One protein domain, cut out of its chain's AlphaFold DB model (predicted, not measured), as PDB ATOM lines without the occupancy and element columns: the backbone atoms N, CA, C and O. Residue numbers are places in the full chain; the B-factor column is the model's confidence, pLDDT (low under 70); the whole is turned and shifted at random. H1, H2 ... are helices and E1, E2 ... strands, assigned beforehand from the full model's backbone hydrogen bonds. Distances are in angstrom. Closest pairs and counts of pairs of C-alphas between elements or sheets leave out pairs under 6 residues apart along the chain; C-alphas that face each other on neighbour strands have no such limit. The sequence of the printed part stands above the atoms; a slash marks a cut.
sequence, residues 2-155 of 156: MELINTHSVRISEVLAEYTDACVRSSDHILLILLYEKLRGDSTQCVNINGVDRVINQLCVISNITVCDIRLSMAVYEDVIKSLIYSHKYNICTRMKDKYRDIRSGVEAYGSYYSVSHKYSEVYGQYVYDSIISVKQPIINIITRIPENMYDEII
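What this domain is: This is residues 2 to 155 of the 156 residues of an uncharacterized protein of Nematocida parisii (strain ERTm1 / ATCC PRA-289) (UniProt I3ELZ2). A small closed barrel of five strands, E1 to E5, has helices outside it: H5 crosses slantwise over E4 and E5, while H3 stands up from E5 with its first residues at the barrel. H1 and H4 are held away from the barrel, and residues 41 to 46 stick out. The printed part has 154 residues, with seven named helices and five named strands in the order H1 H2 H3 H4 H5 E1 E2 E3 H6 E4 E5 H7; the class is mixed, helices and strands. Round the mixed barrel run E1 E2 E3 E5 E4 and back to E1. The whole is compact, with a radius of gyration of the C-alphas of 16.1 A and spans of 43 by 41 by 30 A.

How they stand to each other: H1, residues 2 to 17, is close but not clearly touching H3, residues 28 to 41, about perpendicular at 89 degrees; their closest C-alphas, of Val 15 and Leu 35, are 7.2 A apart. H2, residues 22 to 25, and H3 only just touch, only at the corner, with 3 pairs of C-alphas within 8 A, the closest being Val 24 and Ile 30 at 6.0 A. H3 stands up from the barrel at 61 degrees over E5, residues 138 to 145; the closest C-alphas, of Asp 28 and Ile 142, are 5.4 A apart. H4, residues 50 to 63, is apart from every other named element. H5, residues 74 to 87, is on the barrel at a height over the sheet of 10.3 A, slantwise to E4, residues 126 to 134, at 52 degrees on the local plane; the closest C-alphas, of Ile 85 and Val 128, are 6.4 A apart. E1, residues 92 to 96, E2, residues 99 to 102, and E3, residues 108 to 111, form a meander, each strand the antiparallel neighbour of the one before, with N 94 and O 101 at 2.9 A and N 100 and O 109 at 2.8 A, within hydrogen-bond range. E3 and E5 are parallel, with N 140 and O 110 at 2.8 A. E4 and E5 form an antiparallel hairpin, with N 133 and O 139 at 2.8 A, and E4 is antiparallel to E1, with N 93 and O 127 at 2.8 A. H6, residues 116 to 119, is on the barrel, outside it; its closest C-alpha pair with E5 is Ser 117 and Ile 143, 6.1 A. H7, residues 152 to 155, touches H5 at residues 82 to 86 alone, closest at the C-alphas of Ile 85 and Ile 154, 6.7 A. Every O i to N i+4 pair is within hydrogen-bond range in H1, H3, H4 and H5; H2, H6 and H7 are too short for one.

Where its parts are: H1 begins at C-alpha 2 (213.199, 162.978, 178.951) and is 22.4 A long; H3 measures 20.1 A, H4 and H5 19.9 A each. E4, 21.4 A, bends by 74 degrees at residue 130, and E5, 19.1 A, by 70 degrees at residue 142. H7 ends at C-alpha 155 (216.158, 151.047, 219.377).

The domain as a whole: The C-alphas farthest apart, of Thr 44 and Ile 155, are 45.1 A apart. The printed part has no cut and no long link. The pLDDT is under 70 at residues 2 to 18, 43 to 48 and 67 to 72.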
ATOM      1  N   MET A   2     214.511 162.722 178.317       30.23
ATOM      2  CA  MET A   2     213.199 162.978 178.951       30.23
ATOM      3  C   MET A   2     212.126 161.925 178.606       30.23
ATOM      4  O   MET A   2     211.399 161.489 179.490       30.23
ATOM      5  N   GLU A   3     212.073 161.452 177.357       35.41
ATOM      6  CA  GLU A   3     211.123 160.402 176.949       35.41
ATOM      7  C   GLU A   3     211.350 159.077 177.685       35.41
ATOM      8  O   GLU A   3     210.396 158.498 178.187       35.41
ATOM      9  N   LEU A   4     212.609 158.652 177.846       38.59
ATOM     10  CA  LEU A   4     212.966 157.421 178.562       38.59
ATOM     11  C   LEU A   4     212.602 157.496 180.056       38.59
ATOM     12  O   LEU A   4     212.219 156.495 180.656       38.59
ATOM     13  N   ILE A   5     212.715 158.685 180.657       42.62
ATOM     14  CA  ILE A   5     212.320 158.945 182.048       42.62
ATOM     15  C   ILE A   5     210.792 158.870 182.186       42.62
ATOM     16  O   ILE A   5     210.293 158.238 183.118       42.62
ATOM     17  N   ASN A   6     210.048 159.428 181.225       43.59
ATOM     18  CA  ASN A   6     208.589 159.317 181.188       43.59
ATOM     19  C   ASN A   6     208.127 157.864 181.028       43.59
ATOM     20  O   ASN A   6     207.212 157.447 181.731       43.59
ATOM     21  N   THR A   7     208.774 157.059 180.179       52.81
ATOM     22  CA  THR A   7     208.374 155.653 179.985       52.81
ATOM     23  C   THR A   7     208.554 154.816 181.256       52.81
ATOM     24  O   THR A   7     207.679 154.021 181.591       52.81
ATOM     25  N   HIS A   8     209.645 155.009 182.004       50.69
ATOM     26  CA  HIS A   8     209.857 154.295 183.272       50.69
ATOM     27  C   HIS A   8     208.913 154.779 184.385       50.69
ATOM     28  O   HIS A   8     208.397 153.959 185.143       50.69
ATOM     29  N   SER A   9     208.619 156.084 184.451       53.22
ATOM     30  CA  SER A   9     207.651 156.647 185.408       53.22
ATOM     31  C   SER A   9     206.217 156.157 185.161       53.22
ATOM     32  O   SER A   9     205.467 155.951 186.119       53.22
ATOM     33  N   VAL A  10     205.827 155.962 183.898       54.81
ATOM     34  CA  VAL A  10     204.523 155.387 183.524       54.81
ATOM     35  C   VAL A  10     204.438 153.927 183.970       54.81
ATOM     36  O   VAL A  10     203.473 153.562 184.631       54.81
ATOM     37  N   ARG A  11     205.489 153.129 183.752       61.91
ATOM     38  CA  ARG A  11     205.529 151.714 184.167       61.91
ATOM     39  C   ARG A  11     205.480 151.520 185.681       61.91
ATOM     40  O   ARG A  11     204.774 150.644 186.163       61.91
ATOM     41  N   ILE A  12     206.176 152.362 186.448       62.50
ATOM     42  CA  ILE A  12     206.061 152.362 187.916       62.50
ATOM     43  C   ILE A  12     204.625 152.698 188.339       62.50
ATOM     44  O   ILE A  12     204.081 152.064 189.238       62.50
ATOM     45  N   SER A  13     203.988 153.660 187.670       63.00
ATOM     46  CA  SER A  13     202.602 154.043 187.964       63.00
ATOM     47  C   SER A  13     201.602 152.933 187.620       63.00
ATOM     48  O   SER A  13     200.650 152.741 188.368       63.00
ATOM     49  N   GLU A  14     201.832 152.179 186.543       64.94
ATOM     50  CA  GLU A  14     201.040 150.999 186.164       64.94
ATOM     51  C   GLU A  14     201.194 149.860 187.176       64.94
ATOM     52  O   GLU A  14     200.196 149.281 187.594       64.94
ATOM     53  N   VAL A  15     202.420 149.575 187.632       64.81
ATOM     54  CA  VAL A  15     202.657 148.597 188.709       64.81
ATOM     55  C   VAL A  15     201.937 149.028 189.984       64.81
ATOM     56  O   VAL A  15     201.244 148.226 190.593       64.81
ATOM     57  N   LEU A  16     202.031 150.300 190.372       62.59
ATOM     58  CA  LEU A  16     201.390 150.819 191.584       62.59
ATOM     59  C   LEU A  16     199.866 150.948 191.487       62.59
ATOM     60  O   LEU A  16     199.208 151.037 192.525       62.59
ATOM     61  N   ALA A  17     199.288 150.987 190.285       65.81
ATOM     62  CA  ALA A  17     197.837 151.033 190.112       65.81
ATOM     63  C   ALA A  17     197.161 149.770 190.672       65.81
ATOM     64  O   ALA A  17     196.035 149.847 191.159       65.81
ATOM     65  N   GLU A  18     197.874 148.641 190.662       68.62
ATOM     66  CA  GLU A  18     197.415 147.345 191.171       68.62
ATOM     67  C   GLU A  18     197.491 147.242 192.709       68.62
ATOM     68  O   GLU A  18     196.861 146.362 193.289       68.62
ATOM     69  N   TYR A  19     198.200 148.158 193.389       70.25
ATOM     70  CA  TYR A  19     198.414 148.114 194.842       70.25
ATOM     71  C   TYR A  19     197.893 149.375 195.523       70.25
ATOM     72  O   TYR A  19     198.375 150.484 195.282       70.25
ATOM     73  N   THR A  20     196.922 149.221 196.421       71.31
ATOM     74  CA  THR A  20     196.391 150.316 197.253       71.31
ATOM     75  C   THR A  20     197.014 150.375 198.642       71.31
ATOM     76  O   THR A  20     196.852 151.383 199.329       71.31
ATOM     77  N   ASP A  21     197.739 149.332 199.044       77.38
ATOM     78  CA  ASP A  21     198.286 149.202 200.390       77.38
ATOM     79  C   ASP A  21     199.350 150.260 200.687       77.38
ATOM     80  O   ASP A  21     200.305 150.465 199.929       77.38
ATOM     81  N   ALA A  22     199.197 150.923 201.834       78.50
ATOM     82  CA  ALA A  22     200.117 151.964 202.272       78.50
ATOM     83  C   ALA A  22     201.543 151.426 202.464       78.50
ATOM     84  O   ALA A  22     202.494 152.140 202.154       78.50
ATOM     85  N   CYS A  23     201.710 150.172 202.906       76.94
ATOM     86  CA  CYS A  23     203.031 149.559 203.088       76.94
ATOM     87  C   CYS A  23     203.799 149.431 201.761       76.94
ATOM     88  O   CYS A  23     204.995 149.702 201.719       76.94
ATOM     89  N   VAL A  24     203.103 149.112 200.664       80.62
ATOM     90  CA  VAL A  24     203.690 149.010 199.323       80.62
ATOM     91  C   VAL A  24     203.970 150.406 198.778       80.62
ATOM     92  O   VAL A  24     205.081 150.703 198.350       80.62
ATOM     93  N   ARG A  25     202.982 151.308 198.846       82.56
ATOM     94  CA  ARG A  25     203.110 152.676 198.315       82.56
ATOM     95  C   ARG A  25     204.154 153.512 199.046       82.56
ATOM     96  O   ARG A  25     204.692 154.449 198.470       82.56
ATOM     97  N   SER A  26     204.461 153.179 200.293       87.00
ATOM     98  CA  SER A  26     205.494 153.849 201.082       87.00
ATOM     99  C   SER A  26     206.822 153.080 201.129       87.00
ATOM    100  O   SER A  26     207.659 153.368 201.987       87.00
ATOM    101  N   SER A  27     207.066 152.152 200.195       92.25
ATOM    102  CA  SER A  27     208.279 151.327 200.171       92.25
ATOM    103  C   SER A  27     208.864 151.135 198.773       92.25
ATOM    104  O   SER A  27     208.344 150.374 197.958       92.25
ATOM    105  N   ASP A  28     210.013 151.765 198.523       92.94
ATOM    106  CA  ASP A  28     210.767 151.567 197.285       92.94
ATOM    107  C   ASP A  28     211.327 150.137 197.202       92.94
ATOM    108  O   ASP A  28     211.298 149.526 196.138       92.94
ATOM    109  N   HIS A  29     211.776 149.559 198.323       93.44
ATOM    110  CA  HIS A  29     212.302 148.190 198.358       93.44
ATOM    111  C   HIS A  29     211.245 147.152 197.960       93.44
ATOM    112  O   HIS A  29     211.509 146.286 197.127       93.44
ATOM    113  N   ILE A  30     210.034 147.254 198.518       90.62
ATOM    114  CA  ILE A  30     208.936 146.335 198.181       90.62
ATOM    115  C   ILE A  30     208.538 146.507 196.715       90.62
ATOM    116  O   ILE A  30     208.321 145.520 196.015       90.62
ATOM    117  N   LEU A  31     208.498 147.747 196.222       86.81
ATOM    118  CA  LEU A  31     208.219 148.014 194.817       86.81
ATOM    119  C   LEU A  31     209.261 147.385 193.883       86.81
ATOM    120  O   LEU A  31     208.886 146.852 192.842       86.81
ATOM    121  N   LEU A  32     210.549 147.415 194.235       87.50
ATOM    122  CA  LEU A  32     211.600 146.765 193.445       87.50
ATOM    123  C   LEU A  32     211.415 145.244 193.388       87.50
ATOM    124  O   LEU A  32     211.587 144.661 192.318       87.50
ATOM    125  N   ILE A  33     211.006 144.614 194.494       87.38
ATOM    126  CA  ILE A  33     210.678 143.177 194.530       87.38
ATOM    127  C   ILE A  33     209.485 142.882 193.611       87.38
ATOM    128  O   ILE A  33     209.554 141.987 192.772       87.38
ATOM    129  N   LEU A  34     208.412 143.670 193.714       83.44
ATOM    130  CA  LEU A  34     207.216 143.528 192.876       83.44
ATOM    131  C   LEU A  34     207.521 143.710 191.386       83.44
ATOM    132  O   LEU A  34     207.029 142.957 190.545       83.44
ATOM    133  N   LEU A  35     208.342 144.707 191.056       81.94
ATOM    134  CA  LEU A  35     208.764 144.975 189.689       81.94
ATOM    135  C   LEU A  35     209.590 143.813 189.133       81.94
ATOM    136  O   LEU A  35     209.368 143.407 187.994       81.94
ATOM    137  N   TYR A  36     210.507 143.264 189.929       83.25
ATOM    138  CA  TYR A  36     211.294 142.095 189.551       83.25
ATOM    139  C   TYR A  36     210.406 140.878 189.263       83.25
ATOM    140  O   TYR A  36     210.528 140.290 188.192       83.25
ATOM    141  N   GLU A  37     209.465 140.547 190.152       80.69
ATOM    142  CA  GLU A  37     208.546 139.414 189.954       80.69
ATOM    143  C   GLU A  37     207.689 139.584 188.689       80.69
ATOM    144  O   GLU A  37     207.557 138.652 187.891       80.69
ATOM    145  N   LYS A  38     207.167 140.796 188.438       77.94
ATOM    146  CA  LYS A  38     206.391 141.093 187.222       77.94
ATOM    147  C   LYS A  38     207.234 140.943 185.954       77.94
ATOM    148  O   LYS A  38     206.765 140.366 184.978       77.94
ATOM    149  N   LEU A  39     208.474 141.435 185.970       78.31
ATOM    150  CA  LEU A  39     209.398 141.346 184.834       78.31
ATOM    151  C   LEU A  39     209.859 139.911 184.563       78.31
ATOM    152  O   LEU A  39     209.956 139.512 183.407       78.31
ATOM    153  N   ARG A  40     210.103 139.121 185.612       77.69
ATOM    154  CA  ARG A  40     210.489 137.708 185.500       77.69
ATOM    155  C   ARG A  40     209.390 136.863 184.849       77.69
ATOM    156  O   ARG A  40     209.699 135.926 184.116       77.69
ATOM    157  N   GLY A  41     208.121 137.199 185.090       73.12
ATOM    158  CA  GLY A  41     206.967 136.534 184.477       73.12
ATOM    159  C   GLY A  41     206.629 136.991 183.051       73.12
ATOM    160  O   GLY A  41     205.896 136.289 182.354       73.12
ATOM    161  N   ASP A  42     207.150 138.135 182.597       70.62
ATOM    162  CA  ASP A  42     206.763 138.767 181.330       70.62
ATOM    163  C   ASP A  42     207.939 138.885 180.348       70.62
ATOM    164  O   ASP A  42     208.658 139.885 180.279       70.62
ATOM    165  N   SER A  43     208.082 137.855 179.512       58.81
ATOM    166  CA  SER A  43     209.107 137.765 178.459       58.81
ATOM    167  C   SER A  43     209.022 138.839 177.361       58.81
ATOM    168  O   SER A  43     209.903 138.901 176.503       58.81
ATOM    169  N   THR A  44     207.979 139.679 177.352       57.56
ATOM    170  CA  THR A  44     207.770 140.696 176.308       57.56
ATOM    171  C   THR A  44     208.410 142.047 176.630       57.56
ATOM    172  O   THR A  44     208.433 142.941 175.779       57.56
ATOM    173  N   GLN A  45     208.966 142.222 177.834       59.53
ATOM    174  CA  GLN A  45     209.490 143.515 178.272       59.53
ATOM    175  C   GLN A  45     210.962 143.732 177.889       59.53
ATOM    176  O   GLN A  45     211.836 142.919 178.163       59.53
ATOM    177  N   CYS A  46     211.271 144.909 177.331       56.75
ATOM    178  CA  CYS A  46     212.633 145.313 176.945       56.75
ATOM    179  C   CYS A  46     213.554 145.694 178.129       56.75
ATOM    180  O   CYS A  46     214.523 146.431 177.933       56.75
ATOM    181  N   VAL A  47     213.247 145.276 179.361       65.50
ATOM    182  CA  VAL A  47     214.080 145.552 180.541       65.50
ATOM    183  C   VAL A  47     214.945 144.328 180.810       65.50
ATOM    184  O   VAL A  47     214.445 143.263 181.151       65.50
ATOM    185  N   ASN A  48     216.259 144.472 180.641       69.38
ATOM    186  CA  ASN A  48     217.192 143.373 180.865       69.38
ATOM    187  C   ASN A  48     217.384 143.127 182.371       69.38
ATOM    188  O   ASN A  48     218.130 143.855 183.026       69.38
ATOM    189  N   ILE A  49     216.739 142.080 182.888       79.81
ATOM    190  CA  ILE A  49     216.878 141.627 184.280       79.81
ATOM    191  C   ILE A  49     217.886 140.482 184.454       79.81
ATOM    192  O   ILE A  49     218.162 140.097 185.584       79.81
ATOM    193  N   ASN A  50     218.516 139.983 183.382       79.56
ATOM    194  CA  ASN A  50     219.425 138.825 183.447       79.56
ATOM    195  C   ASN A  50     220.587 139.040 184.434       79.56
ATOM    196  O   ASN A  50     221.088 138.100 185.052       79.56
ATOM    197  N   GLY A  51     221.040 140.292 184.576       84.44
ATOM    198  CA  GLY A  51     222.051 140.657 185.567       84.44
ATOM    199  C   GLY A  51     221.558 140.483 187.006       84.44
ATOM    200  O   GLY A  51     222.313 139.995 187.844       84.44
ATOM    201  N   VAL A  52     220.298 140.834 187.266       86.69
ATOM    202  CA  VAL A  52     219.636 140.693 188.569       86.69
ATOM    203  C   VAL A  52     219.423 139.215 188.891       86.69
ATOM    204  O   VAL A  52     219.870 138.768 189.946       86.69
ATOM    205  N   ASP A  53     218.879 138.433 187.951       85.12
ATOM    206  CA  ASP A  53     218.681 136.981 188.104       85.12
ATOM    207  C   ASP A  53     219.979 136.269 188.478       85.12
ATOM    208  O   ASP A  53     220.024 135.421 189.371       85.12
ATOM    209  N   ARG A  54     221.078 136.614 187.797       88.94
ATOM    210  CA  ARG A  54     222.385 136.017 188.074       88.94
ATOM    211  C   ARG A  54     222.852 136.317 189.497       88.94
ATOM    212  O   ARG A  54     223.354 135.412 190.158       88.94
ATOM    213  N   VAL A  55     222.702 137.561 189.957       91.00
ATOM    214  CA  VAL A  55     223.097 137.965 191.316       91.00
ATOM    215  C   VAL A  55     222.238 137.256 192.362       91.00
ATOM    216  O   VAL A  55     222.791 136.693 193.303       91.00
ATOM    217  N   ILE A  56     220.917 137.204 192.173       89.00
ATOM    218  CA  ILE A  56     220.000 136.503 193.085       89.00
ATOM    219  C   ILE A  56     220.370 135.023 193.186       89.00
ATOM    220  O   ILE A  56     220.558 134.513 194.288       89.00
ATOM    221  N   ASN A  57     220.570 134.345 192.054       87.12
ATOM    222  CA  ASN A  57     220.962 132.935 192.043       87.12
ATOM    223  C   ASN A  57     222.283 132.695 192.789       87.12
ATOM    224  O   ASN A  57     222.392 131.742 193.561       87.12
ATOM    225  N   GLN A  58     223.281 133.565 192.606       91.38
ATOM    226  CA  GLN A  58     224.551 133.470 193.334       91.38
ATOM    227  C   GLN A  58     224.366 133.654 194.847       91.38
ATOM    228  O   GLN A  58     224.925 132.879 195.623       91.38
ATOM    229  N   LEU A  59     223.560 134.631 195.273       90.50
ATOM    230  CA  LEU A  59     223.260 134.870 196.689       90.50
ATOM    231  C   LEU A  59     222.496 133.703 197.325       90.50
ATOM    232  O   LEU A  59     222.795 133.323 198.457       90.50
ATOM    233  N   CYS A  60     221.567 133.093 196.588       87.50
ATOM    234  CA  CYS A  60     220.836 131.899 197.007       87.50
ATOM    235  C   CYS A  60     221.771 130.704 197.224       87.50
ATOM    236  O   CYS A  60     221.704 130.060 198.271       87.50
ATOM    237  N   VAL A  61     222.705 130.460 196.297       90.06
ATOM    238  CA  VAL A  61     223.726 129.410 196.443       90.06
ATOM    239  C   VAL A  61     224.593 129.649 197.679       90.06
ATOM    240  O   VAL A  61     224.795 128.726 198.464       90.06
ATOM    241  N   ILE A  62     225.071 130.880 197.888       92.12
ATOM    242  CA  ILE A  62     225.898 131.234 199.056       92.12
ATOM    243  C   ILE A  62     225.119 131.046 200.361       92.12
ATOM    244  O   ILE A  62     225.663 130.540 201.340       92.12
ATOM    245  N   SER A  63     223.844 131.429 200.368       86.94
ATOM    246  CA  SER A  63     222.978 131.336 201.547       86.94
ATOM    247  C   SER A  63     222.431 129.927 201.786       86.94
ATOM    248  O   SER A  63     221.770 129.703 202.794       86.94
ATOM    249  N   ASN A  64     222.696 128.978 200.878       87.94
ATOM    250  CA  ASN A  64     222.107 127.639 200.862       87.94
ATOM    251  C   ASN A  64     220.564 127.663 200.917       87.94
ATOM    252  O   ASN A  64     219.930 126.907 201.655       87.94
ATOM    253  N   ILE A  65     219.962 128.565 200.140       83.50
ATOM    254  CA  ILE A  65     218.512 128.750 200.020       83.50
ATOM    255  C   ILE A  65     218.135 128.598 198.546       83.50
ATOM    256  O   ILE A  65     218.855 129.053 197.660       83.50
ATOM    257  N   THR A  66     216.998 127.971 198.257       76.12
ATOM    258  CA  THR A  66     216.448 127.918 196.897       76.12
ATOM    259  C   THR A  66     215.715 129.210 196.556       76.12
ATOM    260  O   THR A  66     215.017 129.761 197.405       76.12
ATOM    261  N   VAL A  67     215.810 129.666 195.302       67.81
ATOM    262  CA  VAL A  67     214.932 130.732 194.796       67.81
ATOM    263  C   VAL A  67     213.503 130.190 194.802       67.81
ATOM    264  O   VAL A  67     213.133 129.382 193.953       67.81
ATOM    265  N   CYS A  68     212.723 130.583 195.800       63.09
ATOM    266  CA  CYS A  68     211.302 130.280 195.877       63.09
ATOM    267  C   CYS A  68     210.519 131.453 195.294       63.09
ATOM    268  O   CYS A  68     210.916 132.605 195.474       63.09
ATOM    269  N   ASP A  69     209.387 131.174 194.650       60.50
ATOM    270  CA  ASP A  69     208.458 132.237 194.274       60.50
ATOM    271  C   ASP A  69     207.973 132.934 195.548       60.50
ATOM    272  O   ASP A  69     207.372 132.311 196.436       60.50
ATOM    273  N   ILE A  70     208.272 134.226 195.666       61.66
ATOM    274  CA  ILE A  70     207.867 135.008 196.825       61.66
ATOM    275  C   ILE A  70     206.372 135.268 196.679       61.66
ATOM    276  O   ILE A  70     205.935 136.130 195.920       61.66
ATOM    277  N   ARG A  71     205.556 134.521 197.428       65.50
ATOM    278  CA  ARG A  71     204.138 134.855 197.585       65.50
ATOM    279  C   ARG A  71     204.024 136.078 198.479       65.50
ATOM    280  O   ARG A  71     203.916 135.966 199.698       65.50
ATOM    281  N   LEU A  72     204.089 137.243 197.852       69.19
ATOM    282  CA  LEU A  72     203.982 138.515 198.541       69.19
ATOM    283  C   LEU A  72     202.608 138.616 199.208       69.19
ATOM    284  O   LEU A  72     201.559 138.437 198.593       69.19
ATOM    285  N   SER A  73     202.644 138.848 200.511       78.06
ATOM    286  CA  SER A  73     201.494 139.050 201.381       78.06
ATOM    287  C   SER A  73     201.867 140.113 202.405       78.06
ATOM    288  O   SER A  73     203.048 140.418 202.572       78.06
ATOM    289  N   MET A  74     200.882 140.649 203.125       78.44
ATOM    290  CA  MET A  74     201.150 141.639 204.172       78.44
ATOM    291  C   MET A  74     202.166 141.145 205.209       78.44
ATOM    292  O   MET A  74     203.073 141.892 205.554       78.44
ATOM    293  N   ALA A  75     202.082 139.875 205.620       83.44
ATOM    294  CA  ALA A  75     203.051 139.280 206.541       83.44
ATOM    295  C   ALA A  75     204.477 139.280 205.960       83.44
ATOM    296  O   ALA A  75     205.424 139.677 206.628       83.44
ATOM    297  N   VAL A  76     204.623 138.927 204.677       86.62
ATOM    298  CA  VAL A  76     205.928 138.951 203.999       86.62
ATOM    299  C   VAL A  76     206.470 140.378 203.893       86.62
ATOM    300  O   VAL A  76     207.663 140.588 204.087       86.62
ATOM    301  N   TYR A  77     205.625 141.378 203.627       87.88
ATOM    302  CA  TYR A  77     206.060 142.778 203.601       87.88
ATOM    303  C   TYR A  77     206.574 143.255 204.960       87.88
ATOM    304  O   TYR A  77     207.585 143.953 205.016       87.88
ATOM    305  N   GLU A  78     205.912 142.866 206.048       88.88
ATOM    306  CA  GLU A  78     206.369 143.170 207.403       88.88
ATOM    307  C   GLU A  78     207.724 142.523 207.707       88.88
ATOM    308  O   GLU A  78     208.623 143.200 208.210       88.88
ATOM    309  N   ASP A  79     207.912 141.256 207.335       90.12
ATOM    310  CA  ASP A  79     209.185 140.548 207.507       90.12
ATOM    311  C   ASP A  79     210.313 141.170 206.669       90.12
ATOM    312  O   ASP A  79     211.454 141.278 207.133       90.12
ATOM    313  N   VAL A  80     210.002 141.644 205.458       91.56
ATOM    314  CA  VAL A  80     210.940 142.406 204.619       91.56
ATOM    315  C   VAL A  80     211.339 143.705 205.316       91.56
ATOM    316  O   VAL A  80     212.529 143.992 205.416       91.56
ATOM    317  N   ILE A  81     210.381 144.478 205.839       92.88
ATOM    318  CA  ILE A  81     210.669 145.744 206.530       92.88
ATOM    319  C   ILE A  81     211.520 145.498 207.776       92.88
ATOM    320  O   ILE A  81     212.530 146.174 207.952       92.88
ATOM    321  N   LYS A  82     211.183 144.499 208.598       93.38
ATOM    322  CA  LYS A  82     212.009 144.106 209.752       93.38
ATOM    323  C   LYS A  82     213.430 143.758 209.322       93.38
ATOM    324  O   LYS A  82     214.390 144.290 209.871       93.38
ATOM    325  N   SER A  83     213.577 142.933 208.290       93.06
ATOM    326  CA  SER A  83     214.891 142.561 207.751       93.06
ATOM    327  C   SER A  83     215.684 143.778 207.256       93.06
ATOM    328  O   SER A  83     216.901 143.846 207.453       93.06
ATOM    329  N   LEU A  84     215.015 144.766 206.653       95.00
ATOM    330  CA  LEU A  84     215.629 146.036 206.261       95.00
ATOM    331  C   LEU A  84     216.090 146.835 207.481       95.00
ATOM    332  O   LEU A  84     217.231 147.280 207.485       95.00
ATOM    333  N   ILE A  85     215.266 146.961 208.527       94.44
ATOM    334  CA  ILE A  85     215.654 147.645 209.775       94.44
ATOM    335  C   ILE A  85     216.920 147.009 210.353       94.44
ATOM    336  O   ILE A  85     217.874 147.723 210.639       94.44
ATOM    337  N   TYR A  86     216.992 145.680 210.439       93.12
ATOM    338  CA  TYR A  86     218.171 144.994 210.980       93.12
ATOM    339  C   TYR A  86     219.425 145.156 210.111       93.12
ATOM    340  O   TYR A  86     220.516 145.415 210.628       93.12
ATOM    341  N   SER A  87     219.290 145.013 208.790       93.75
ATOM    342  CA  SER A  87     220.419 145.117 207.853       93.75
ATOM    343  C   SER A  87     220.917 146.555 207.665       93.75
ATOM    344  O   SER A  87     222.109 146.767 207.453       93.75
ATOM    345  N   HIS A  88     220.029 147.538 207.813       95.06
ATOM    346  CA  HIS A  88     220.281 148.964 207.602       95.06
ATOM    347  C   HIS A  88     220.031 149.778 208.876       95.06
ATOM    348  O   HIS A  88     219.659 150.946 208.811       95.06
ATOM    349  N   LYS A  89     220.279 149.198 210.056       90.69
ATOM    350  CA  LYS A  89     219.991 149.834 211.358       90.69
ATOM    351  C   LYS A  89     220.670 151.187 211.578       90.69
ATOM    352  O   LYS A  89     220.285 151.961 212.445       90.69
ATOM    353  N   TYR A  90     221.715 151.472 210.805       92.62
ATOM    354  CA  TYR A  90     222.440 152.739 210.843       92.62
ATOM    355  C   TYR A  90     221.988 153.748 209.790       92.62
ATOM    356  O   TYR A  90     222.481 154.873 209.807       92.62
ATOM    357  N   ASN A  91     221.054 153.356 208.928       96.31
ATOM    358  CA  ASN A  91     220.518 154.143 207.832       96.31
ATOM    359  C   ASN A  91     219.017 154.355 208.063       96.31
ATOM    360  O   ASN A  91     218.167 153.969 207.258       96.31
ATOM    361  N   ILE A  92     218.694 154.957 209.206       96.75
ATOM    362  CA  ILE A  92     217.324 155.301 209.580       96.75
ATOM    363  C   ILE A  92     217.210 156.818 209.608       96.75
ATOM    364  O   ILE A  92     218.061 157.510 210.171       96.75
ATOM    365  N   CYS A  93     216.154 157.352 209.009       96.19
ATOM    366  CA  CYS A  93     215.908 158.781 208.939       96.19
ATOM    367  C   CYS A  93     214.466 159.135 209.305       96.19
ATOM    368  O   CYS A  93     213.543 158.334 209.179       96.19
ATOM    369  N   THR A  94     214.279 160.378 209.736       96.62
ATOM    370  CA  THR A  94     212.963 160.964 209.997       96.62
ATOM    371  C   THR A  94     212.653 161.991 208.923       96.62
ATOM    372  O   THR A  94     213.500 162.830 208.599       96.62
ATOM    373  N   ARG A  95     211.431 161.984 208.383       94.94
ATOM    374  CA  ARG A  95     211.020 163.027 207.437       94.94
ATOM    375  C   ARG A  95     210.756 164.350 208.160       94.94
ATOM    376  O   ARG A  95     209.837 164.467 208.963       94.94
ATOM    377  N   MET A  96     211.519 165.374 207.801       94.38
ATOM    378  CA  MET A  96     211.436 166.742 208.307       94.38
ATOM    379  C   MET A  96     210.987 167.672 207.172       94.38
ATOM    380  O   MET A  96     211.809 168.198 206.426       94.38
ATOM    381  N   LYS A  97     209.670 167.883 207.035       91.38
ATOM    382  CA  LYS A  97     209.055 168.675 205.950       91.38
ATOM    383  C   LYS A  97     209.449 168.173 204.546       91.38
ATOM    384  O   LYS A  97     208.916 167.159 204.089       91.38
ATOM    385  N   ASP A  98     210.332 168.903 203.865       89.31
ATOM    386  CA  ASP A  98     210.842 168.663 202.511       89.31
ATOM    387  C   ASP A  98     212.097 167.777 202.482       89.31
ATOM    388  O   ASP A  98     212.485 167.291 201.418       89.31
ATOM    389  N   LYS A  99     212.708 167.524 203.641       94.75
ATOM    390  CA  LYS A  99     213.928 166.729 203.776       94.75
ATOM    391  C   LYS A  99     213.726 165.512 204.662       94.75
ATOM    392  O   LYS A  99     212.721 165.358 205.349       94.75
ATOM    393  N   TYR A 100     214.739 164.667 204.673       96.75
ATOM    394  CA  TYR A 100     214.921 163.570 205.602       96.75
ATOM    395  C   TYR A 100     216.172 163.852 206.410       96.75
ATOM    396  O   TYR A 100     217.183 164.294 205.862       96.75
ATOM    397  N   ARG A 101     216.095 163.606 207.711       96.81
ATOM    398  CA  ARG A 101     217.219 163.748 208.624       96.81
ATOM    399  C   ARG A 101     217.610 162.376 209.135       96.81
ATOM    400  O   ARG A 101     216.802 161.721 209.788       96.81
ATOM    401  N   ASP A 102     218.825 161.953 208.828       95.94
ATOM    402  CA  ASP A 102     219.396 160.724 209.364       95.94
ATOM    403  C   ASP A 102     219.491 160.810 210.896       95.94
ATOM    404  O   ASP A 102     219.981 161.802 211.441       95.94
ATOM    405  N   ILE A 103     218.996 159.788 211.594       93.88
ATOM    406  CA  ILE A 103     218.862 159.794 213.057       93.88
ATOM    407  C   ILE A 103     220.235 159.740 213.730       93.88
ATOM    408  O   ILE A 103     220.442 160.366 214.770       93.88
ATOM    409  N   ARG A 104     221.186 159.014 213.139       92.06
ATOM    410  CA  ARG A 104     222.488 158.751 213.757       92.06
ATOM    411  C   ARG A 104     223.474 159.896 213.550       92.06
ATOM    412  O   ARG A 104     224.137 160.327 214.488       92.06
ATOM    413  N   SER A 105     223.621 160.340 212.312       92.38
ATOM    414  CA  SER A 105     224.583 161.357 211.883       92.38
ATOM    415  C   SER A 105     224.008 162.770 211.925       92.38
ATOM    416  O   SER A 105     224.760 163.742 211.931       92.38
ATOM    417  N   GLY A 106     222.679 162.905 211.933       93.88
ATOM    418  CA  GLY A 106     221.996 164.191 211.859       93.88
ATOM    419  C   GLY A 106     222.046 164.850 210.480       93.88
ATOM    420  O   GLY A 106     221.545 165.971 210.360       93.88
ATOM    421  N   VAL A 107     222.627 164.193 209.468       94.06
ATOM    422  CA  VAL A 107     222.721 164.696 208.091       94.06
ATOM    423  C   VAL A 107     221.324 164.859 207.501       94.06
ATOM    424  O   VAL A 107     220.484 163.965 207.601       94.06
ATOM    425  N   GLU A 108     221.086 166.000 206.858       96.06
ATOM    426  CA  GLU A 108     219.859 166.249 206.108       96.06
ATOM    427  C   GLU A 108     220.067 166.006 204.615       96.06
ATOM    428  O   GLU A 108     221.046 166.466 204.023       96.06
ATOM    429  N   ALA A 109     219.102 165.340 203.994       95.56
ATOM    430  CA  ALA A 109     219.090 165.054 202.569       95.56
ATOM    431  C   ALA A 109     217.676 165.172 201.996       95.56
ATOM    432  O   ALA A 109     216.678 165.008 202.698       95.56
ATOM    433  N   TYR A 110     217.583 165.444 200.701       94.81
ATOM    434  CA  TYR A 110     216.310 165.449 199.986       94.81
ATOM    435  C   TYR A 110     215.899 164.026 199.615       94.81
ATOM    436  O   TYR A 110     216.752 163.180 199.354       94.81
ATOM    437  N   GLY A 111     214.597 163.751 199.570       91.12
ATOM    438  CA  GLY A 111     214.114 162.486 199.017       91.12
ATOM    439  C   GLY A 111     214.374 162.423 197.513       91.12
ATOM    440  O   GLY A 111     214.219 163.424 196.810       91.12
ATOM    441  N   SER A 112     214.769 161.255 197.009       89.38
ATOM    442  CA  SER A 112     214.892 161.037 195.567       89.38
ATOM    443  C   SER A 112     213.568 161.332 194.853       89.38
ATOM    444  O   SER A 112     212.513 160.853 195.262       89.38
ATOM    445  N   TYR A 113     213.624 162.076 193.745       84.44
ATOM    446  CA  TYR A 113     212.448 162.357 192.909       84.44
ATOM    447  C   TYR A 113     211.795 161.077 192.360       84.44
ATOM    448  O   TYR A 113     210.592 161.041 192.120       84.44
ATOM    449  N   TYR A 114     212.593 160.021 192.183       83.00
ATOM    450  CA  TYR A 114     212.131 158.722 191.694       83.00
ATOM    451  C   TYR A 114     211.608 157.804 192.802       83.00
ATOM    452  O   TYR A 114     211.106 156.723 192.503       83.00
ATOM    453  N   SER A 115     211.724 158.216 194.067       87.00
ATOM    454  CA  SER A 115     211.199 157.452 195.190       87.00
ATOM    455  C   SER A 115     209.683 157.570 195.233       87.00
ATOM    456  O   SER A 115     209.110 158.657 195.366       87.00
ATOM    457  N   VAL A 116     209.021 156.426 195.156       85.81
ATOM    458  CA  VAL A 116     207.571 156.340 195.316       85.81
ATOM    459  C   VAL A 116     207.230 156.581 196.772       85.81
ATOM    460  O   VAL A 116     206.316 157.347 197.078       85.81
ATOM    461  N   SER A 117     208.027 156.022 197.675       88.19
ATOM    462  CA  SER A 117     207.857 156.245 199.101       88.19
ATOM    463  C   SER A 117     207.952 157.727 199.471       88.19
ATOM    464  O   SER A 117     207.134 158.215 200.256       88.19
ATOM    465  N   HIS A 118     208.826 158.509 198.827       89.06
ATOM    466  CA  HIS A 118     208.886 159.958 199.030       89.06
ATOM    467  C   HIS A 118     207.562 160.668 198.710       89.06
ATOM    468  O   HIS A 118     207.159 161.578 199.442       89.06
ATOM    469  N   LYS A 119     206.857 160.240 197.657       85.69
ATOM    470  CA  LYS A 119     205.551 160.793 197.261       85.69
ATOM    471  C   LYS A 119     204.466 160.528 198.306       85.69
ATOM    472  O   LYS A 119     203.634 161.397 198.539       85.69
ATOM    473  N   TYR A 120     204.503 159.365 198.953       86.19
ATOM    474  CA  TYR A 120     203.584 158.980 200.037       86.19
ATOM    475  C   TYR A 120     204.173 159.255 201.434       86.19
ATOM    476  O   TYR A 120     203.781 158.669 202.436       86.19
ATOM    477  N   SER A 121     205.117 160.197 201.446       87.44
ATOM    478  CA  SER A 121     205.763 160.862 202.569       87.44
ATOM    479  C   SER A 121     204.889 161.329 203.726       87.44
ATOM    480  O   SER A 121     204.205 162.328 203.523       87.44
ATOM    481  N   GLU A 122     204.981 160.782 204.937       91.31
ATOM    482  CA  GLU A 122     204.411 161.430 206.124       91.31
ATOM    483  C   GLU A 122     205.487 162.202 206.888       91.31
ATOM    484  O   GLU A 122     206.610 161.735 207.082       91.31
ATOM    485  N   VAL A 123     205.160 163.427 207.302       91.12
ATOM    486  CA  VAL A 123     206.059 164.244 208.124       91.12
ATOM    487  C   VAL A 123     206.180 163.602 209.504       91.12
ATOM    488  O   VAL A 123     205.184 163.158 210.064       91.12
ATOM    489  N   TYR A 124     207.397 163.564 210.041       90.94
ATOM    490  CA  TYR A 124     207.774 162.872 211.279       90.94
ATOM    491  C   TYR A 124     207.683 161.341 211.235       90.94
ATOM    492  O   TYR A 124     208.004 160.696 212.230       90.94
ATOM    493  N   GLY A 125     207.346 160.750 210.084       92.50
ATOM    494  CA  GLY A 125     207.500 159.313 209.872       92.50
ATOM    495  C   GLY A 125     208.973 158.896 209.885       92.50
ATOM    496  O   GLY A 125     209.857 159.691 209.533       92.50
ATOM    497  N   GLN A 126     209.225 157.645 210.271       94.88
ATOM    498  CA  GLN A 126     210.547 157.025 210.220       94.88
ATOM    499  C   GLN A 126     210.688 156.131 208.992       94.88
ATOM    500  O   GLN A 126     209.741 155.474 208.552       94.88
ATOM    501  N   TYR A 127     211.887 156.133 208.425       95.81
ATOM    502  CA  TYR A 127     212.192 155.473 207.167       95.81
ATOM    503  C   TYR A 127     213.557 154.809 207.251       95.81
ATOM    504  O   TYR A 127     214.506 155.397 207.767       95.81
ATOM    505  N   VAL A 128     213.660 153.611 206.693       96.69
ATOM    506  CA  VAL A 128     214.941 152.978 206.383       96.69
ATOM    507  C   VAL A 128     215.343 153.361 204.966       96.69
ATOM    508  O   VAL A 128     214.491 153.417 204.072       96.69
ATOM    509  N   TYR A 129     216.622 153.661 204.762       96.69
ATOM    510  CA  TYR A 129     217.161 154.034 203.459       96.69
ATOM    511  C   TYR A 129     218.378 153.188 203.080       96.69
ATOM    512  O   TYR A 129     219.138 152.745 203.939       96.69
ATOM    513  N   ASP A 130     218.579 152.991 201.781       96.44
ATOM    514  CA  ASP A 130     219.749 152.278 201.257       96.44
ATOM    515  C   ASP A 130     221.003 153.158 201.334       96.44
ATOM    516  O   ASP A 130     221.992 152.813 201.981       96.44
ATOM    517  N   SER A 131     220.956 154.340 200.713       94.31
ATOM    518  CA  SER A 131     222.139 155.189 200.556       94.31
ATOM    519  C   SER A 131     221.840 156.688 200.505       94.31
ATOM    520  O   SER A 131     220.743 157.130 200.153       94.31
ATOM    521  N   ILE A 132     222.857 157.494 200.837       93.81
ATOM    522  CA  ILE A 132     222.885 158.939 200.585       93.81
ATOM    523  C   ILE A 132     223.836 159.201 199.421       93.81
ATOM    524  O   ILE A 132     225.039 158.954 199.516       93.81
ATOM    525  N   ILE A 133     223.307 159.738 198.327       92.50
ATOM    526  CA  ILE A 133     224.068 160.063 197.121       92.50
ATOM    527  C   ILE A 133     224.316 161.570 197.092       92.50
ATOM    528  O   ILE A 133     223.383 162.365 197.207       92.50
ATOM    529  N   SER A 134     225.571 161.983 196.906       86.81
ATOM    530  CA  SER A 134     225.936 163.397 196.771       86.81
ATOM    531  C   SER A 134     226.284 163.720 195.321       86.81
ATOM    532  O   SER A 134     227.357 163.371 194.837       86.81
ATOM    533  N   VAL A 135     225.359 164.375 194.614       77.56
ATOM    534  CA  VAL A 135     225.595 164.870 193.241       77.56
ATOM    535  C   VAL A 135     225.772 166.390 193.232       77.56
ATOM    536  O   VAL A 135     226.698 166.919 192.627       77.56
ATOM    537  N   LYS A 136     224.870 167.099 193.914       84.94
ATOM    538  CA  LYS A 136     224.890 168.564 194.118       84.94
ATOM    539  C   LYS A 136     224.395 168.926 195.512       84.94
ATOM    540  O   LYS A 136     224.913 169.833 196.149       84.94
ATOM    541  N   GLN A 137     223.378 168.200 195.957       90.19
ATOM    542  CA  GLN A 137     222.874 168.182 197.318       90.19
ATOM    543  C   GLN A 137     222.753 166.711 197.743       90.19
ATOM    544  O   GLN A 137     222.639 165.853 196.859       90.19
ATOM    545  N   PRO A 138     222.801 166.408 199.049       93.94
ATOM    546  CA  PRO A 138     222.583 165.054 199.536       93.94
ATOM    547  C   PRO A 138     221.173 164.584 199.175       93.94
ATOM    548  O   PRO A 138     220.192 165.281 199.452       93.94
ATOM    549  N   ILE A 139     221.076 163.409 198.555       94.25
ATOM    550  CA  ILE A 139     219.816 162.757 198.197       94.25
ATOM    551  C   ILE A 139     219.759 161.418 198.918       94.25
ATOM    552  O   ILE A 139     220.635 160.579 198.722       94.25
ATOM    553  N   ILE A 140     218.722 161.211 199.723       93.50
ATOM    554  CA  ILE A 140     218.389 159.905 200.282       93.50
ATOM    555  C   ILE A 140     217.705 159.081 199.186       93.50
ATOM    556  O   ILE A 140     216.704 159.501 198.590       93.50
ATOM    557  N   ASN A 141     218.289 157.923 198.897       91.69
ATOM    558  CA  ASN A 141     217.896 157.039 197.814       91.69
ATOM    559  C   ASN A 141     217.366 155.709 198.354       91.69
ATOM    560  O   ASN A 141     217.894 155.202 199.340       91.69
ATOM    561  N   ILE A 142     216.349 155.173 197.666       92.69
ATOM    562  CA  ILE A 142     215.604 153.945 197.992       92.69
ATOM    563  C   ILE A 142     215.172 153.931 199.463       92.69
ATOM    564  O   ILE A 142     215.914 153.514 200.350       92.69
ATOM    565  N   ILE A 143     213.952 154.396 199.720       94.81
ATOM    566  CA  ILE A 143     213.413 154.505 201.076       94.81
ATOM    567  C   ILE A 143     212.179 153.649 201.293       94.81
ATOM    568  O   ILE A 143     211.334 153.470 200.413       94.81
ATOM    569  N   THR A 144     212.060 153.155 202.518       95.44
ATOM    570  CA  THR A 144     210.916 152.381 202.982       95.44
ATOM    571  C   THR A 144     210.445 152.915 204.316       95.44
ATOM    572  O   THR A 144     211.234 153.065 205.247       95.44
ATOM    573  N   ARG A 145     209.150 153.222 204.407       94.69
ATOM    574  CA  ARG A 145     208.513 153.619 205.660       94.69
ATOM    575  C   ARG A 145     208.593 152.471 206.650       94.69
ATOM    576  O   ARG A 145     208.278 151.332 206.312       94.69
ATOM    577  N   ILE A 146     208.945 152.812 207.879       93.94
ATOM    578  CA  ILE A 146     208.851 151.913 209.016       93.94
ATOM    579  C   ILE A 146     207.472 152.131 209.654       93.94
ATOM    580  O   ILE A 146     207.123 153.270 209.977       93.94
ATOM    581  N   PRO A 147     206.641 151.087 209.784       91.19
ATOM    582  CA  PRO A 147     205.391 151.158 210.528       91.19
ATOM    583  C   PRO A 147     205.625 151.503 212.006       91.19
ATOM    584  O   PRO A 147     206.596 151.047 212.604       91.19
ATOM    585  N   GLU A 148     204.715 152.264 212.617       90.44
ATOM    586  CA  GLU A 148     204.854 152.706 214.017       90.44
ATOM    587  C   GLU A 148     204.950 151.537 215.004       90.44
ATOM    588  O   GLU A 148     205.704 151.598 215.971       90.44
ATOM    589  N   ASN A 149     204.258 150.427 214.725       90.38
ATOM    590  CA  ASN A 149     204.332 149.196 215.516       90.38
ATOM    591  C   ASN A 149     205.693 148.476 215.430       90.38
ATOM    592  O   ASN A 149     205.858 147.440 216.066       90.38
ATOM    593  N   MET A 150     206.642 148.986 214.641       91.62
ATOM    594  CA  MET A 150     208.003 148.461 214.506       91.62
ATOM    595  C   MET A 150     209.071 149.452 214.985       91.62
ATOM    596  O   MET A 150     210.257 149.199 214.800       91.62
ATOM    597  N   TYR A 151     208.700 150.580 215.598       89.94
ATOM    598  CA  TYR A 151     209.686 151.563 216.066       89.94
ATOM    599  C   TYR A 151     210.594 151.018 217.174       89.94
ATOM    600  O   TYR A 151     211.763 151.397 217.246       89.94
ATOM    601  N   ASP A 152     210.104 150.074 217.978       87.12
ATOM    602  CA  ASP A 152     210.912 149.403 219.000       87.12
ATOM    603  C   ASP A 152     212.066 148.581 218.390       87.12
ATOM    604  O   ASP A 152     213.102 148.403 219.029       87.12
ATOM    605  N   GLU A 153     211.940 148.139 217.134       86.06
ATOM    606  CA  GLU A 153     212.992 147.418 216.397       86.06
ATOM    607  C   GLU A 153     214.165 148.335 216.002       86.06
ATOM    608  O   GLU A 153     215.228 147.855 215.629       86.06
ATOM    609  N   ILE A 154     213.992 149.660 216.055       82.19
ATOM    610  CA  ILE A 154     215.046 150.634 215.715       82.19
ATOM    611  C   ILE A 154     215.981 150.873 216.908       82.19
ATOM    612  O   ILE A 154     217.139 151.249 216.731       82.19
ATOM    613  N   ILE A 155     215.460 150.715 218.128       71.12
ATOM    614  CA  ILE A 155     216.158 151.047 219.377       71.12
ATOM    615  C   ILE A 155     217.005 149.864 219.878       71.12
ATOM    616  O   ILE A 155     218.020 150.090 220.543       71.12
TER     617      ILE A 155